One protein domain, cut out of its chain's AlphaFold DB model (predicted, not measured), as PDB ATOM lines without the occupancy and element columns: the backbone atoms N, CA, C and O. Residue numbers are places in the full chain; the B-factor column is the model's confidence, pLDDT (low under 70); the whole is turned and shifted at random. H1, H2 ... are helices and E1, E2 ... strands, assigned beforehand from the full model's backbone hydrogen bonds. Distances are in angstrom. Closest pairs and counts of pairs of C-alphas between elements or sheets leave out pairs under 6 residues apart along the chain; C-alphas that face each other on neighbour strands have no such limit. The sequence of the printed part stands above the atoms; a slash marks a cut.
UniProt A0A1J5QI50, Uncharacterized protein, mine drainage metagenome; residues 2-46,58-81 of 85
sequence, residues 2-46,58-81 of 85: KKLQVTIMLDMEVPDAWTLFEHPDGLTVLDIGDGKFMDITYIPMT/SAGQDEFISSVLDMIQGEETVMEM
ATOM      1  N   LYS A   2      67.284  25.884 -14.629       89.69
ATOM      2  CA  LYS A   2      66.731  27.246 -14.743       89.69
ATOM      3  C   LYS A   2      65.238  27.140 -15.058       89.69
ATOM      4  O   LYS A   2      64.830  26.162 -15.674       89.69
ATOM      5  N   LYS A   3      64.449  28.130 -14.638       92.38
ATOM      6  CA  LYS A   3      63.039  28.254 -15.019       92.38
ATOM      7  C   LYS A   3      62.951  29.151 -16.251       92.38
ATOM      8  O   LYS A   3      63.482  30.258 -16.223       92.38
ATOM      9  N   LEU A   4      62.310  28.662 -17.306       91.69
ATOM     10  CA  LEU A   4      61.933  29.447 -18.476       91.69
ATOM     11  C   LEU A   4      60.416  29.631 -18.429       91.69
ATOM     12  O   LEU A   4      59.692  28.666 -18.214       91.69
ATOM     13  N   GLN A   5      59.954  30.868 -18.577       92.12
ATOM     14  CA  GLN A   5      58.542  31.186 -18.748       92.12
ATOM     15  C   GLN A   5      58.385  31.808 -20.129       92.12
ATOM     16  O   GLN A   5      59.151  32.702 -20.488       92.12
ATOM     17  N   VAL A   6      57.421  31.309 -20.892       89.19
ATOM     18  CA  VAL A   6      57.104  31.781 -22.239       89.19
ATOM     19  C   VAL A   6      55.643  32.215 -22.227       89.19
ATOM     20  O   VAL A   6      54.805  31.520 -21.661       89.19
ATOM     21  N   THR A   7      55.352  33.369 -22.820       89.25
ATOM     22  CA  THR A   7      53.984  33.855 -23.027       89.25
ATOM     23  C   THR A   7      53.765  33.985 -24.522       89.25
ATOM     24  O   THR A   7      54.564  34.623 -25.207       89.25
ATOM     25  N   ILE A   8      52.702  33.361 -25.013       87.50
ATOM     26  CA  ILE A   8      52.295  33.388 -26.414       87.50
ATOM     27  C   ILE A   8      50.876  33.960 -26.441       87.50
ATOM     28  O   ILE A   8      50.027  33.529 -25.670       87.50
ATOM     29  N   MET A   9      50.642  34.949 -27.299       89.00
ATOM     30  CA  MET A   9      49.331  35.551 -27.533       89.00
ATOM     31  C   MET A   9      49.103  35.567 -29.039       89.00
ATOM     32  O   MET A   9      49.994  35.976 -29.787       89.00
ATOM     33  N   LEU A  10      47.946  35.071 -29.473       89.25
ATOM     34  CA  LEU A  10      47.564  35.021 -30.877       89.25
ATOM     35  C   LEU A  10      46.342  35.911 -31.065       89.25
ATOM     36  O   LEU A  10      45.281  35.605 -30.535       89.25
ATOM     37  N   ASP A  11      46.500  36.957 -31.868       91.62
ATOM     38  CA  ASP A  11      45.389  37.738 -32.401       91.62
ATOM     39  C   ASP A  11      45.185  37.306 -33.854       91.62
ATOM     40  O   ASP A  11      46.083  37.457 -34.687       91.62
ATOM     41  N   MET A  12      44.032  36.706 -34.149       91.81
ATOM     42  CA  MET A  12      43.757  36.109 -35.455       91.81
ATOM     43  C   MET A  12      42.431  36.600 -36.024       91.81
ATOM     44  O   MET A  12      41.426  36.662 -35.320       91.81
ATOM     45  N   GLU A  13      42.413  36.856 -37.330       94.38
ATOM     46  CA  GLU A  13      41.177  36.928 -38.105       94.38
ATOM     47  C   GLU A  13      40.814  35.509 -38.557       94.38
ATOM     48  O   GLU A  13      41.551  34.884 -39.326       94.38
ATOM     49  N   VAL A  14      39.701  34.976 -38.051       94.00
ATOM     50  CA  VAL A  14      39.203  33.630 -38.372       94.00
ATOM     51  C   VAL A  14      37.848  33.710 -39.079       94.00
ATOM     52  O   VAL A  14      37.154  34.716 -38.941       94.00
ATOM     53  N   PRO A  15      37.440  32.685 -39.849       95.38
ATOM     54  CA  PRO A  15      36.125  32.666 -40.484       95.38
ATOM     55  C   PRO A  15      34.968  32.767 -39.479       95.38
ATOM     56  O   PRO A  15      34.957  32.046 -38.485       95.38
ATOM     57  N   ASP A  16      33.930  33.544 -39.812       94.12
ATOM     58  CA  ASP A  16      32.720  33.724 -38.978       94.12
ATOM     59  C   ASP A  16      31.988  32.415 -38.642       94.12
ATOM     60  O   ASP A  16      31.220  32.341 -37.686       94.12
ATOM     61  N   ALA A  17      32.177  31.385 -39.468       94.75
ATOM     62  CA  ALA A  17      31.556  30.082 -39.278       94.75
ATOM     63  C   ALA A  17      32.212  29.255 -38.158       94.75
ATOM     64  O   ALA A  17      31.637  28.249 -37.751       94.75
ATOM     65  N   TRP A  18      33.411  29.630 -37.699       96.00
ATOM     66  CA  TRP A  18      34.110  28.907 -36.642       96.00
ATOM     67  C   TRP A  18      33.558  29.294 -35.275       96.00
ATOM     68  O   TRP A  18      33.291  30.462 -34.999       96.00
ATOM     69  N   THR A  19      33.414  28.310 -34.394       95.75
ATOM     70  CA  THR A  19      32.873  28.525 -33.045       95.75
ATOM     71  C   THR A  19      33.699  27.797 -32.001       95.75
ATOM     72  O   THR A  19      34.263  26.742 -32.282       95.75
ATOM     73  N   LEU A  20      33.736  28.329 -30.779       95.75
ATOM     74  CA  LEU A  20      34.308  27.606 -29.645       95.75
ATOM     75  C   LEU A  20      33.407  26.433 -29.260       95.75
ATOM     76  O   LEU A  20      32.180  26.564 -29.208       95.75
ATOM     77  N   PHE A  21      34.033  25.299 -28.979       95.31
ATOM     78  CA  PHE A  21      33.382  24.058 -28.605       95.31
ATOM     79  C   PHE A  21      34.087  23.437 -27.397       95.31
ATOM     80  O   PHE A  21      35.302  23.258 -27.397       95.31
ATOM     81  N   GLU A  22      33.310  23.075 -26.380       93.88
ATOM     82  CA  GLU A  22      33.800  22.326 -25.221       93.88
ATOM     83  C   GLU A  22      33.871  20.836 -25.573       93.88
ATOM     84  O   GLU A  22      32.851  20.137 -25.601       93.88
ATOM     85  N   HIS A  23      35.073  20.344 -25.878       92.75
ATOM     86  CA  HIS A  23      35.282  18.950 -26.253       92.75
ATOM     87  C   HIS A  23      35.059  18.018 -25.047       92.75
ATOM     88  O   HIS A  23      35.472  18.351 -23.935       92.75
ATOM     89  N   PRO A  24      34.482  16.812 -25.232       93.00
ATOM     90  CA  PRO A  24      34.297  15.840 -24.147       93.00
ATOM     91  C   PRO A  24      35.576  15.442 -23.394       93.00
ATOM     92  O   PRO A  24      35.489  14.989 -22.255       93.00
ATOM     93  N   ASP A  25      36.747  15.643 -24.003       88.69
ATOM     94  CA  ASP A  25      38.056  15.419 -23.371       88.69
ATOM     95  C   ASP A  25      38.466  16.548 -22.399       88.69
ATOM     96  O   ASP A  25      39.540  16.491 -21.805       88.69
ATOM     97  N   GLY A  26      37.612  17.562 -22.207       86.94
ATOM     98  CA  GLY A  26      37.818  18.659 -21.257       86.94
ATOM     99  C   GLY A  26      38.659  19.820 -21.790       86.94
ATOM    100  O   GLY A  26      39.241  20.550 -20.991       86.94
ATOM    101  N   LEU A  27      38.742  19.974 -23.114       88.44
ATOM    102  CA  LEU A  27      39.473  21.046 -23.792       88.44
ATOM    103  C   LEU A  27      38.498  21.946 -24.555       88.44
ATOM    104  O   LEU A  27      37.622  21.442 -25.263       88.44
ATOM    105  N   THR A  28      38.691  23.262 -24.482       92.38
ATOM    106  CA  THR A  28      38.044  24.198 -25.406       92.38
ATOM    107  C   THR A  28      38.789  24.160 -26.740       92.38
ATOM    108  O   THR A  28      39.980  24.455 -26.802       92.38
ATOM    109  N   VAL A  29      38.093  23.797 -27.814       94.94
ATOM    110  CA  VAL A  29      38.632  23.697 -29.180       94.94
ATOM    111  C   VAL A  29      37.814  24.561 -30.138       94.94
ATOM    112  O   VAL A  29      36.707  24.997 -29.813       94.94
ATOM    113  N   LEU A  30      38.326  24.796 -31.343       96.00
ATOM    114  CA  LEU A  30      37.562  25.402 -32.433       96.00
ATOM    115  C   LEU A  30      36.830  24.317 -33.228       96.00
ATOM    116  O   LEU A  30      37.467  23.420 -33.776       96.00
ATOM    117  N   ASP A  31      35.507  24.416 -33.345       96.44
ATOM    118  CA  ASP A  31      34.765  23.740 -34.412       96.44
ATOM    119  C   ASP A  31      35.010  24.505 -35.715       96.44
ATOM    120  O   ASP A  31      34.658  25.683 -35.838       96.44
ATOM    121  N   ILE A  32      35.654  23.834 -36.669       96.62
ATOM    122  CA  ILE A  32      36.029  24.411 -37.967       96.62
ATOM    123  C   ILE A  32      35.123  23.922 -39.108       96.62
ATOM    124  O   ILE A  32      35.422  24.168 -40.279       96.62
ATOM    125  N   GLY A  33      34.025  23.235 -38.780       95.69
ATOM    126  CA  GLY A  33      33.089  22.637 -39.725       95.69
ATOM    127  C   GLY A  33      33.471  21.221 -40.169       95.69
ATOM    128  O   GLY A  33      34.530  20.685 -39.843       95.69
ATOM    129  N   ASP A  34      32.569  20.586 -40.924       94.19
ATOM    130  CA  ASP A  34      32.739  19.236 -41.490       94.19
ATOM    131  C   ASP A  34      33.082  18.140 -40.458       94.19
ATOM    132  O   ASP A  34      33.748  17.150 -40.776       94.19
ATOM    133  N   GLY A  35      32.627  18.311 -39.210       94.31
ATOM    134  CA  GLY A  35      32.905  17.382 -38.112       94.31
ATOM    135  C   GLY A  35      34.370  17.373 -37.669       94.31
ATOM    136  O   GLY A  35      34.840  16.356 -37.157       94.31
ATOM    137  N   LYS A  36      35.102  18.467 -37.902       96.06
ATOM    138  CA  LYS A  36      36.496  18.635 -37.488       96.06
ATOM    139  C   LYS A  36      36.601  19.653 -36.365       96.06
ATOM    140  O   LYS A  36      35.990  20.717 -36.409       96.06
ATOM    141  N   PHE A  37      37.475  19.338 -35.423       96.56
ATOM    142  CA  PHE A  37      37.841  20.214 -34.325       96.56
ATOM    143  C   PHE A  37      39.332  20.520 -34.406       96.56
ATOM    144  O   PHE A  37      40.126  19.657 -34.790       96.56
ATOM    145  N   MET A  38      39.706  21.747 -34.066       94.31
ATOM    146  CA  MET A  38      41.085  22.212 -34.045       94.31
ATOM    147  C   MET A  38      41.439  22.706 -32.650       94.31
ATOM    148  O   MET A  38      40.811  23.624 -32.128       94.31
ATOM    149  N   ASP A  39      42.472  22.101 -32.083       91.75
ATOM    150  CA  ASP A  39      43.153  22.618 -30.906       91.75
ATOM    151  C   ASP A  39      44.251  23.609 -31.329       91.75
ATOM    152  O   ASP A  39      44.852  23.462 -32.400       91.75
ATOM    153  N   ILE A  40      44.507  24.617 -30.497       88.94
ATOM    154  CA  ILE A  40      45.611  25.566 -30.669       88.94
ATOM    155  C   ILE A  40      46.550  25.377 -29.486       88.94
ATOM    156  O   ILE A  40      46.241  25.738 -28.356       88.94
ATOM    157  N   THR A  41      47.732  24.849 -29.776       85.31
ATOM    158  CA  THR A  41      48.771  24.556 -28.787       85.31
ATOM    159  C   THR A  41      50.135  25.012 -29.300       85.31
ATOM    160  O   THR A  41      50.317  25.339 -30.479       85.31
ATOM    161  N   TYR A  42      51.110  25.055 -28.401       84.50
ATOM    162  CA  TYR A  42      52.495  25.359 -28.717       84.50
ATOM    163  C   TYR A  42      53.266  24.122 -29.208       84.50
ATOM    164  O   TYR A  42      53.278  23.072 -28.573       84.50
ATOM    165  N   ILE A  43      54.015  24.277 -30.308       84.94
ATOM    166  CA  ILE A  43      54.993  23.282 -30.771       84.94
ATOM    167  C   ILE A  43      56.353  23.972 -30.976       84.94
ATOM    168  O   ILE A  43      56.444  24.900 -31.788       84.94
ATOM    169  N   PRO A  44      57.432  23.540 -30.288       87.06
ATOM    170  CA  PRO A  44      58.767  24.087 -30.502       87.06
ATOM    171  C   PRO A  44      59.269  23.863 -31.935       87.06
ATOM    172  O   PRO A  44      59.016  22.828 -32.552       87.06
ATOM    173  N   MET A  45      60.056  24.813 -32.441       89.12
ATOM    174  CA  MET A  45      60.753  24.700 -33.724       89.12
ATOM    175  C   MET A  45      62.254  24.880 -33.531       89.12
ATOM    176  O   MET A  45      62.690  25.670 -32.691       89.12
ATOM    177  N   THR A  46      63.046  24.184 -34.341       87.50
ATOM    178  CA  THR A  46      64.509  24.287 -34.327       87.50
ATOM    179  C   THR A  46      65.058  24.609 -35.712       87.50
ATOM    180  O   THR A  46      64.404  24.416 -36.740       87.50
ATOM    181  N   SER A  58      59.553  22.047 -37.226       78.12
ATOM    182  CA  SER A  58      58.929  21.278 -36.144       78.12
ATOM    183  C   SER A  58      58.848  19.788 -36.498       78.12
ATOM    184  O   SER A  58      58.128  19.040 -35.843       78.12
ATOM    185  N   ALA A  59      59.510  19.374 -37.590       54.09
ATOM    186  CA  ALA A  59      59.288  18.102 -38.261       54.09
ATOM    187  C   ALA A  59      59.449  16.919 -37.297       54.09
ATOM    188  O   ALA A  59      60.559  16.523 -36.966       54.09
ATOM    189  N   GLY A  60      58.294  16.387 -36.886       54.41
ATOM    190  CA  GLY A  60      58.049  15.025 -36.431       54.41
ATOM    191  C   GLY A  60      59.065  14.443 -35.461       54.41
ATOM    192  O   GLY A  60      60.005  13.791 -35.895       54.41
ATOM    193  N   GLN A  61      58.777  14.560 -34.163       55.84
ATOM    194  CA  GLN A  61      59.292  13.644 -33.137       55.84
ATOM    195  C   GLN A  61      60.815  13.443 -33.163       55.84
ATOM    196  O   GLN A  61      61.301  12.340 -32.926       55.84
ATOM    197  N   ASP A  62      61.585  14.501 -33.429       72.00
ATOM    198  CA  ASP A  62      62.973  14.504 -32.979       72.00
ATOM    199  C   ASP A  62      62.943  14.246 -31.462       72.00
ATOM    200  O   ASP A  62      62.178  14.897 -30.737       72.00
ATOM    201  N   GLU A  63      63.725  13.273 -30.983       82.44
ATOM    202  CA  GLU A  63      63.846  12.956 -29.554       82.44
ATOM    203  C   GLU A  63      64.118  14.226 -28.740       82.44
ATOM    204  O   GLU A  63      63.637  14.365 -27.614       82.44
ATOM    205  N   PHE A  64      64.815  15.199 -29.333       84.38
ATOM    206  CA  PHE A  64      65.015  16.497 -28.718       84.38
ATOM    207  C   PHE A  64      63.709  17.279 -28.524       84.38
ATOM    208  O   PHE A  64      63.463  17.759 -27.420       84.38
ATOM    209  N   ILE A  65      62.849  17.391 -29.542       86.62
ATOM    210  CA  ILE A  65      61.557  18.086 -29.415       86.62
ATOM    211  C   ILE A  65      60.680  17.380 -28.383       86.62
ATOM    212  O   ILE A  65      60.104  18.055 -27.534       86.62
ATOM    213  N   SER A  66      60.649  16.042 -28.385       85.88
ATOM    214  CA  SER A  66      59.958  15.275 -27.338       85.88
ATOM    215  C   SER A  66      60.498  15.625 -25.952       85.88
ATOM    216  O   SER A  66      59.722  15.929 -25.054       85.88
ATOM    217  N   SER A  67      61.824  15.682 -25.791       89.12
ATOM    218  CA  SER A  67      62.437  16.042 -24.511       89.12
ATOM    219  C   SER A  67      62.096  17.466 -24.068       89.12
ATOM    220  O   SER A  67      61.970  17.717 -22.875       89.12
ATOM    221  N   VAL A  68      61.933  18.406 -25.006       89.19
ATOM    222  CA  VAL A  68      61.513  19.783 -24.707       89.19
ATOM    223  C   VAL A  68      60.047  19.816 -24.278       89.19
ATOM    224  O   VAL A  68      59.727  20.516 -23.321       89.19
ATOM    225  N   LEU A  69      59.175  19.042 -24.930       88.38
ATOM    226  CA  LEU A  69      57.775  18.900 -24.520       88.38
ATOM    227  C   LEU A  69      57.666  18.284 -23.116       88.38
ATOM    228  O   LEU A  69      56.911  18.790 -22.292       88.38
ATOM    229  N   ASP A  70      58.504  17.295 -22.784       90.00
ATOM    230  CA  ASP A  70      58.568  16.698 -21.439       90.00
ATOM    231  C   ASP A  70      59.025  17.692 -20.349       90.00
ATOM    232  O   ASP A  70      58.799  17.472 -19.156       90.00
ATOM    233  N   MET A  71      59.682  18.798 -20.722       91.94
ATOM    234  CA  MET A  71      60.074  19.855 -19.780       91.94
ATOM    235  C   MET A  71      58.918  20.802 -19.427       91.94
ATOM    236  O   MET A  71      59.065  21.603 -18.494       91.94
ATOM    237  N   ILE A  72      57.789  20.740 -20.140       90.38
ATOM    238  CA  ILE A  72      56.619  21.582 -19.887       90.38
ATOM    239  C   ILE A  72      55.946  21.114 -18.596       90.38
ATOM    240  O   ILE A  72      55.411  20.018 -18.490       90.38
ATOM    241  N   GLN A  73      55.982  21.975 -17.579       89.12
ATOM    242  CA  GLN A  73      55.369  21.703 -16.273       89.12
ATOM    243  C   GLN A  73      53.901  22.146 -16.200       89.12
ATOM    244  O   GLN A  73      53.231  21.889 -15.203       89.12
ATOM    245  N   GLY A  74      53.423  22.840 -17.231       86.75
ATOM    246  CA  GLY A  74      52.054  23.311 -17.369       86.75
ATOM    247  C   GLY A  74      51.915  24.189 -18.609       86.75
ATOM    248  O   GLY A  74      52.819  24.965 -18.923       86.75
ATOM    249  N   GLU A  75      50.780  24.053 -19.278       85.50
ATOM    250  CA  GLU A  75      50.340  24.871 -20.404       85.50
ATOM    251  C   GLU A  75      48.897  25.285 -20.121       85.50
ATOM    252  O   GLU A  75      48.098  24.479 -19.645       85.50
ATOM    253  N   GLU A  76      48.592  26.555 -20.355       85.69
ATOM    254  CA  GLU A  76      47.243  27.097 -20.252       85.69
ATOM    255  C   GLU A  76      46.955  27.841 -21.549       85.69
ATOM    256  O   GLU A  76      47.643  28.810 -21.882       85.69
ATOM    257  N   THR A  77      45.939  27.372 -22.264       85.62
ATOM    258  CA  THR A  77      45.433  28.011 -23.472       85.62
ATOM    259  C   THR A  77      44.036  28.526 -23.179       85.62
ATOM    260  O   THR A  77      43.149  27.757 -22.812       85.62
ATOM    261  N   VAL A  78      43.841  29.828 -23.359       88.31
ATOM    262  CA  VAL A  78      42.531  30.471 -23.255       88.31
ATOM    263  C   VAL A  78      42.162  30.988 -24.636       88.31
ATOM    264  O   VAL A  78      42.911  31.767 -25.225       88.31
ATOM    265  N   MET A  79      41.024  30.532 -25.158       90.19
ATOM    266  CA  MET A  79      40.487  30.986 -26.438       90.19
ATOM    267  C   MET A  79      39.233  31.817 -26.205       90.19
ATOM    268  O   MET A  79      38.300  31.375 -25.536       90.19
ATOM    269  N   GLU A  80      39.190  33.003 -26.801       91.31
ATOM    270  CA  GLU A  80      38.046  33.904 -26.720       91.31
ATOM    271  C   GLU A  80      37.693  34.414 -28.119       91.31
ATOM    272  O   GLU A  80      38.555  34.882 -28.862       91.31
ATOM    273  N   MET A  81      36.410  34.332 -28.486       91.81
ATOM    274  CA  MET A  81      35.914  34.965 -29.707       91.81
ATOM    275  C   MET A  81      35.616  36.431 -29.423       91.81
ATOM    276  O   MET A  81      34.699  36.759 -28.666       91.81
TER     277      MET A  81
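AT A GLANCE: This is residues 2 to 46 and 58 to 81 of the 85 residues of an uncharacterized protein of mine drainage metagenome (UniProt A0A1J5QI50). Little regular structure is here: a two-stranded hairpin, E1 and E2, at one end and a short helix, H1, at the other, with long unnamed stretches between. Of 69 printed residues, 16 are in named elements, in the order E1, E2, H1; the class is mixed. The whole is loose, radius of gyration of the C-alphas 14.5 A, and spans 41 by 25 by 23 A.

IN THESE COORDINATES: Find C-alpha 19 at (32.873, 28.525, -33.045), where E1, residues 19 to 22, begins. E2 is residues 28 to 31. H1, residues 63 to 70, runs 10.4 A to C-alpha 70 at (58.568, 16.698, -21.439).

HOW THE PARTS SIT: E1 and E2 form an antiparallel hairpin at 137 degrees; look at N 21 and O 29, 2.8 A, within hydrogen-bond range. E1 and H1 are apart. In H1 every O i to N i+4 pair is within range.

THE WHOLE: The farthest C-alphas, of Lys 2 and Asp 34, are 44.0 A apart. Residues 47 to 57 are not printed; C-alphas 46 and 58 are 6.6 A apart. Look for pLDDT under 70 at residues 59 to 61.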